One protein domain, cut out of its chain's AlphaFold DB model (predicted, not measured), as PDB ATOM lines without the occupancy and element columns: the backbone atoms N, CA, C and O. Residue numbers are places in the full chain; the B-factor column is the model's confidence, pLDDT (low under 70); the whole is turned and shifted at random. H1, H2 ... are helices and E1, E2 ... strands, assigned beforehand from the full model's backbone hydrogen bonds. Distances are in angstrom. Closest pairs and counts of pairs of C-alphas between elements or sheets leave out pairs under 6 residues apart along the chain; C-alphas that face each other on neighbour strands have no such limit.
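AT A GLANCE: This is residues 340 to 389 of the 486 residues of an uncharacterized protein of Tengunoibacter tsumagoiensis (UniProt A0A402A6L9). Picture a long, narrow three-stranded sheet with one helix lying lengthwise over one face, above E2, while the other face is bare. E2 and E3 make a long hairpin, and the short strand E1 pairs beside the first residues of E2. The printed part has 50 residues, with one named helix and three named strands in the order H1, E1, E2, E3; the sheet order is E1, E2, E3, antiparallel throughout, and the class is mixed, helices and strands. It is loose, with a radius of gyration of the C-alphas of 12.4 A, and elongated, spanning 36 by 19 by 13 A.

IN THESE COORDINATES: Begin at Asp 340 and go on to C-alpha 346 at (-26.729, 16.805, -45.139), where H1 starts; it covers residues 346 to 358 and is 18.2 A long. E1 is residues 360 to 363, 9.5 A long. Find C-alpha 366 at (-17.326, -3.462, -23.646); from there E2 runs 28.7 A to residue 375. E3, residues 378 to 386, runs 26.2 A and ends at C-alpha 386 at (-15.281, 1.647, -26.456).

HOW THE PARTS SIT: The three strands form a meander, each strand the antiparallel neighbour of the one before. In the hairpin E1 and E2, at 154 degrees, look for N 361 and O 368, 2.9 A apart. In the hairpin E2 and E3, at 172 degrees, N 380 and O 373 are 2.8 A apart. E1 and E3, the edge strands, are apart. H1 is on the sheet in two layers, a helix on one face of it, at a height over the sheet of 9.3 A. It lies over E2 and runs along the strands, at 22 degrees to E2 on the local plane. The closest C-alphas of H1 and E2 are those of Gln 348 and Leu 375, 6.6 A apart. In H1 every O i to N i+4 pair is within hydrogen-bond range.

THE WHOLE: The two C-alphas farthest apart are those of Gly 377 and Leu 389, 38.8 A. The printed part has no cut, and the links H1 to E1, E1 to E2 and E2 to E3 are tight. The mean pLDDT of the printed part is 77.2; look for values under 70 at residues 340, 342, 362 to 366 and 385 to 389.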
ATOM      1  N   ASP A 340     -18.597  14.423 -37.368       62.62
ATOM      2  CA  ASP A 340     -18.723  15.428 -38.430       62.62
ATOM      3  C   ASP A 340     -18.107  14.842 -39.706       62.62
ATOM      4  O   ASP A 340     -16.942  14.432 -39.701       62.62
ATOM      5  N   PHE A 341     -18.911  14.703 -40.762       75.44
ATOM      6  CA  PHE A 341     -18.502  14.035 -41.999       75.44
ATOM      7  C   PHE A 341     -18.464  15.044 -43.147       75.44
ATOM      8  O   PHE A 341     -19.489  15.387 -43.732       75.44
ATOM      9  N   HIS A 342     -17.261  15.490 -43.511       65.38
ATOM     10  CA  HIS A 342     -17.072  16.426 -44.620       65.38
ATOM     11  C   HIS A 342     -17.180  15.709 -45.971       65.38
ATOM     12  O   HIS A 342     -16.605  14.639 -46.168       65.38
ATOM     13  N   GLY A 343     -17.896  16.317 -46.921       77.56
ATOM     14  CA  GLY A 343     -18.057  15.799 -48.288       77.56
ATOM     15  C   GLY A 343     -19.303  14.941 -48.526       77.56
ATOM     16  O   GLY A 343     -19.538  14.537 -49.663       77.56
ATOM     17  N   LEU A 344     -20.120  14.708 -47.496       84.06
ATOM     18  CA  LEU A 344     -21.458  14.129 -47.627       84.06
ATOM     19  C   LEU A 344     -22.511  15.240 -47.747       84.06
ATOM     20  O   LEU A 344     -22.338  16.343 -47.227       84.06
ATOM     21  N   SER A 345     -23.625  14.963 -48.425       90.81
ATOM     22  CA  SER A 345     -24.809  15.820 -48.327       90.81
ATOM     23  C   SER A 345     -25.386  15.752 -46.906       90.81
ATOM     24  O   SER A 345     -25.211  14.754 -46.207       90.81
ATOM     25  N   ALA A 346     -26.123  16.781 -46.477       85.25
ATOM     26  CA  ALA A 346     -26.729  16.805 -45.139       85.25
ATOM     27  C   ALA A 346     -27.628  15.579 -44.868       85.25
ATOM     28  O   ALA A 346     -27.684  15.076 -43.745       85.25
ATOM     29  N   ASP A 347     -28.298  15.061 -45.900       87.50
ATOM     30  CA  ASP A 347     -29.140  13.866 -45.794       87.50
ATOM     31  C   ASP A 347     -28.302  12.589 -45.626       87.50
ATOM     32  O   ASP A 347     -28.631  11.741 -44.795       87.50
ATOM     33  N   GLN A 348     -27.190  12.465 -46.360       85.69
ATOM     34  CA  GLN A 348     -26.247  11.350 -46.221       85.69
ATOM     35  C   GLN A 348     -25.561  11.360 -44.852       85.69
ATOM     36  O   GLN A 348     -25.443  10.318 -44.207       85.69
ATOM     37  N   GLU A 349     -25.146  12.535 -44.386       86.88
ATOM     38  CA  GLU A 349     -24.534  12.713 -43.076       86.88
ATOM     39  C   GLU A 349     -25.509  12.318 -41.955       86.88
ATOM     40  O   GLU A 349     -25.155  11.556 -41.053       86.88
ATOM     41  N   ASN A 350     -26.768  12.761 -42.035       86.12
ATOM     42  CA  ASN A 350     -27.806  12.388 -41.074       86.12
ATOM     43  C   ASN A 350     -28.140  10.890 -41.121       86.12
ATOM     44  O   ASN A 350     -28.339  10.271 -40.069       86.12
ATOM     45  N   ALA A 351     -28.173  10.285 -42.312       84.62
ATOM     46  CA  ALA A 351     -28.376   8.848 -42.474       84.62
ATOM     47  C   ALA A 351     -27.230   8.046 -41.841       84.62
ATOM     48  O   ALA A 351     -27.484   7.095 -41.098       84.62
ATOM     49  N   LEU A 352     -25.977   8.465 -42.054       85.38
ATOM     50  CA  LEU A 352     -24.800   7.824 -41.472       85.38
ATOM     51  C   LEU A 352     -24.767   7.978 -39.943       85.38
ATOM     52  O   LEU A 352     -24.590   6.987 -39.238       85.38
ATOM     53  N   LYS A 353     -25.040   9.175 -39.407       85.06
ATOM     54  CA  LYS A 353     -25.170   9.417 -37.953       85.06
ATOM     55  C   LYS A 353     -26.250   8.542 -37.317       85.06
ATOM     56  O   LYS A 353     -26.054   7.966 -36.242       85.06
ATOM     57  N   THR A 354     -27.386   8.397 -37.995       86.06
ATOM     58  CA  THR A 354     -28.485   7.545 -37.528       86.06
ATOM     59  C   THR A 354     -28.074   6.072 -37.543       86.06
ATOM     60  O   THR A 354     -28.292   5.365 -36.562       86.06
ATOM     61  N   ALA A 355     -27.410   5.609 -38.601       83.25
ATOM     62  CA  ALA A 355     -26.956   4.225 -38.707       83.25
ATOM     63  C   ALA A 355     -25.883   3.874 -37.661       83.25
ATOM     64  O   ALA A 355     -25.971   2.830 -37.013       83.25
ATOM     65  N   VAL A 356     -24.916   4.767 -37.430       81.50
ATOM     66  CA  VAL A 356     -23.876   4.592 -36.403       81.50
ATOM     67  C   VAL A 356     -24.495   4.549 -35.005       81.50
ATOM     68  O   VAL A 356     -24.186   3.644 -34.231       81.50
ATOM     69  N   SER A 357     -25.427   5.452 -34.686       78.25
ATOM     70  CA  SER A 357     -26.097   5.447 -33.372       78.25
ATOM     71  C   SER A 357     -26.968   4.204 -33.142       78.25
ATOM     72  O   SER A 357     -27.008   3.690 -32.026       78.25
ATOM     73  N   GLN A 358     -27.601   3.662 -34.188       81.19
ATOM     74  CA  GLN A 358     -28.371   2.411 -34.118       81.19
ATOM     75  C   GLN A 358     -27.498   1.153 -34.041       81.19
ATOM     76  O   GLN A 358     -27.948   0.129 -33.532       81.19
ATOM     77  N   SER A 359     -26.256   1.215 -34.524       81.06
ATOM     78  CA  SER A 359     -25.308   0.095 -34.467       81.06
ATOM     79  C   SER A 359     -24.691  -0.138 -33.086       81.06
ATOM     80  O   SER A 359     -23.898  -1.065 -32.914       81.06
ATOM     81  N   TYR A 360     -25.048   0.696 -32.107       77.88
ATOM     82  CA  TYR A 360     -24.588   0.557 -30.738       77.88
ATOM     83  C   TYR A 360     -25.081  -0.740 -30.106       77.88
ATOM     84  O   TYR A 360     -26.285  -0.955 -29.946       77.88
ATOM     85  N   GLN A 361     -24.139  -1.570 -29.670       73.06
ATOM     86  CA  GLN A 361     -24.422  -2.734 -28.847       73.06
ATOM     87  C   GLN A 361     -23.646  -2.629 -27.535       73.06
ATOM     88  O   GLN A 361     -22.416  -2.694 -27.503       73.06
ATOM     89  N   SER A 362     -24.378  -2.489 -26.428       67.00
ATOM     90  CA  SER A 362     -23.797  -2.614 -25.093       67.00
ATOM     91  C   SER A 362     -23.602  -4.097 -24.766       67.00
ATOM     92  O   SER A 362     -24.584  -4.826 -24.603       67.00
ATOM     93  N   GLY A 363     -22.350  -4.547 -24.682       69.06
ATOM     94  CA  GLY A 363     -21.991  -5.907 -24.290       69.06
ATOM     95  C   GLY A 363     -21.334  -5.959 -22.903       69.06
ATOM     96  O   GLY A 363     -20.730  -4.981 -22.465       69.06
ATOM     97  N   PRO A 364     -21.380  -7.111 -22.206       57.44
ATOM     98  CA  PRO A 364     -20.728  -7.284 -20.901       57.44
ATOM     99  C   PRO A 364     -19.194  -7.135 -20.943       57.44
ATOM    100  O   PRO A 364     -18.580  -6.938 -19.902       57.44
ATOM    101  N   ASN A 365     -18.583  -7.185 -22.134       57.31
ATOM    102  CA  ASN A 365     -17.133  -7.085 -22.349       57.31
ATOM    103  C   ASN A 365     -16.700  -5.760 -23.005       57.31
ATOM    104  O   ASN A 365     -15.591  -5.665 -23.528       57.31
ATOM    105  N   GLY A 366     -17.573  -4.750 -23.007       64.81
ATOM    106  CA  GLY A 366     -17.326  -3.462 -23.646       64.81
ATOM    107  C   GLY A 366     -18.433  -3.069 -24.614       64.81
ATOM    108  O   GLY A 366     -19.278  -3.872 -25.014       64.81
ATOM    109  N   ASN A 367     -18.417  -1.794 -24.971       75.12
ATOM    110  CA  ASN A 367     -19.347  -1.207 -25.914       75.12
ATOM    111  C   ASN A 367     -18.770  -1.350 -27.323       75.12
ATOM    112  O   ASN A 367     -17.649  -0.908 -27.582       75.12
ATOM    113  N   TYR A 368     -19.526  -1.973 -28.221       73.88
ATOM    114  CA  TYR A 368     -19.108  -2.206 -29.598       73.88
ATOM    115  C   TYR A 368     -20.075  -1.522 -30.560       73.88
ATOM    116  O   TYR A 368     -21.291  -1.543 -30.358       73.88
ATOM    117  N   TYR A 369     -19.526  -0.916 -31.607       81.88
ATOM    118  CA  TYR A 369     -20.297  -0.338 -32.699       81.88
ATOM    119  C   TYR A 369     -19.732  -0.900 -33.996       81.88
ATOM    120  O   TYR A 369     -18.576  -0.644 -34.325       81.88
ATOM    121  N   SER A 370     -20.537  -1.648 -34.742       86.06
ATOM    122  CA  SER A 370     -20.183  -2.021 -36.108       86.06
ATOM    123  C   SER A 370     -21.394  -2.020 -37.003       86.06
ATOM    124  O   SER A 370     -22.462  -2.496 -36.608       86.06
ATOM    125  N   GLY A 371     -21.215  -1.579 -38.234       89.12
ATOM    126  CA  GLY A 371     -22.268  -1.654 -39.220       89.12
ATOM    127  C   GLY A 371     -21.789  -1.264 -40.599       89.12
ATOM    128  O   GLY A 371     -20.621  -0.945 -40.830       89.12
ATOM    129  N   SER A 372     -22.729  -1.326 -41.531       89.31
ATOM    130  CA  SER A 372     -22.528  -0.835 -42.880       89.31
ATOM    131  C   SER A 372     -23.795  -0.178 -43.394       89.31
ATOM    132  O   SER A 372     -24.888  -0.681 -43.128       89.31
ATOM    133  N   ILE A 373     -23.657   0.905 -44.153       91.75
ATOM    134  CA  ILE A 373     -24.763   1.561 -44.853       91.75
ATOM    135  C   ILE A 373     -24.350   1.830 -46.296       91.75
ATOM    136  O   ILE A 373     -23.208   2.195 -46.562       91.75
ATOM    137  N   MET A 374     -25.274   1.628 -47.234       89.25
ATOM    138  CA  MET A 374     -25.078   2.004 -48.629       89.25
ATOM    139  C   MET A 374     -25.714   3.375 -48.862       89.25
ATOM    140  O   MET A 374     -26.921   3.518 -48.677       89.25
ATOM    141  N   LEU A 375     -24.916   4.368 -49.253       89.06
ATOM    142  CA  LEU A 375     -25.373   5.711 -49.620       89.06
ATOM    143  C   LEU A 375     -24.846   6.025 -51.023       89.06
ATOM    144  O   LEU A 375     -23.647   5.930 -51.271       89.06
ATOM    145  N   ASP A 376     -25.755   6.337 -51.946       89.50
ATOM    146  CA  ASP A 376     -25.468   6.710 -53.340       89.50
ATOM    147  C   ASP A 376     -24.518   5.762 -54.087       89.50
ATOM    148  O   ASP A 376     -23.642   6.175 -54.838       89.50
ATOM    149  N   GLY A 377     -24.704   4.454 -53.890       88.56
ATOM    150  CA  GLY A 377     -23.899   3.417 -54.546       88.56
ATOM    151  C   GLY A 377     -22.560   3.122 -53.864       88.56
ATOM    152  O   GLY A 377     -21.866   2.198 -54.286       88.56
ATOM    153  N   HIS A 378     -22.228   3.828 -52.781       83.62
ATOM    154  CA  HIS A 378     -21.043   3.575 -51.968       83.62
ATOM    155  C   HIS A 378     -21.424   2.888 -50.655       83.62
ATOM    156  O   HIS A 378     -22.372   3.294 -49.981       83.62
ATOM    157  N   THR A 379     -20.679   1.849 -50.272       86.44
ATOM    158  CA  THR A 379     -20.851   1.180 -48.976       86.44
ATOM    159  C   THR A 379     -19.868   1.754 -47.964       86.44
ATOM    160  O   THR A 379     -18.654   1.675 -48.147       86.44
ATOM    161  N   TYR A 380     -20.404   2.295 -46.877       84.38
ATOM    162  CA  TYR A 380     -19.653   2.816 -45.744       84.38
ATOM    163  C   TYR A 380     -19.637   1.755 -44.653       84.38
ATOM    164  O   TYR A 380     -20.703   1.279 -44.263       84.38
ATOM    165  N   HIS A 381     -18.451   1.392 -44.170       83.69
ATOM    166  CA  HIS A 381     -18.258   0.433 -43.083       83.69
ATOM    167  C   HIS A 381     -17.638   1.138 -41.877       83.69
ATOM    168  O   HIS A 381     -16.734   1.959 -42.033       83.69
ATOM    169  N   TRP A 382     -18.094   0.799 -40.675       89.50
ATOM    170  CA  TRP A 382     -17.485   1.274 -39.434       89.50
ATOM    171  C   TRP A 382     -17.365   0.136 -38.429       89.50
ATOM    172  O   TRP A 382     -18.250  -0.717 -38.338       89.50
ATOM    173  N   GLU A 383     -16.276   0.159 -37.666       79.44
ATOM    174  CA  GLU A 383     -16.023  -0.711 -36.520       79.44
ATOM    175  C   GLU A 383     -15.321   0.122 -35.440       79.44
ATOM    176  O   GLU A 383     -14.346   0.824 -35.716       79.44
ATOM    177  N   GLY A 384     -15.834   0.082 -34.211       79.38
ATOM    178  CA  GLY A 384     -15.303   0.846 -33.087       79.38
ATOM    179  C   GLY A 384     -15.485   0.106 -31.767       79.38
ATOM    180  O   GLY A 384     -16.525  -0.510 -31.517       79.38
ATOM    181  N   PHE A 385     -14.466   0.185 -30.913       57.62
ATOM    182  CA  PHE A 385     -14.472  -0.397 -29.574       57.62
ATOM    183  C   PHE A 385     -14.354   0.711 -28.529       57.62
ATOM    184  O   PHE A 385     -13.402   1.490 -28.541       57.62
ATOM    185  N   ALA A 386     -15.319   0.773 -27.616       55.59
ATOM    186  CA  ALA A 386     -15.281   1.647 -26.456       55.59
ATOM    187  C   ALA A 386     -15.111   0.789 -25.194       55.59
ATOM    188  O   ALA A 386     -16.042   0.116 -24.740       55.59
ATOM    189  N   GLN A 387     -13.905   0.818 -24.622       41.28
ATOM    190  CA  GLN A 387     -13.613   0.165 -23.350       41.28
ATOM    191  C   GLN A 387     -13.779   1.166 -22.210       41.28
ATOM    192  O   GLN A 387     -13.012   2.119 -22.092       41.28
ATOM    193  N   VAL A 388     -14.763   0.941 -21.340       41.16
ATOM    194  CA  VAL A 388     -14.843   1.662 -20.065       41.16
ATOM    195  C   VAL A 388     -13.995   0.892 -19.057       41.16
ATOM    196  O   VAL A 388     -14.397  -0.167 -18.579       41.16
ATOM    197  N   LEU A 389     -12.794   1.392 -18.766       33.81
ATOM    198  CA  LEU A 389     -11.938   0.823 -17.730       33.81
ATOM    199  C   LEU A 389     -12.385   1.373 -16.366       33.81
ATOM    200  O   LEU A 389     -12.104   2.521 -16.031       33.81
TER     201      LEU A 389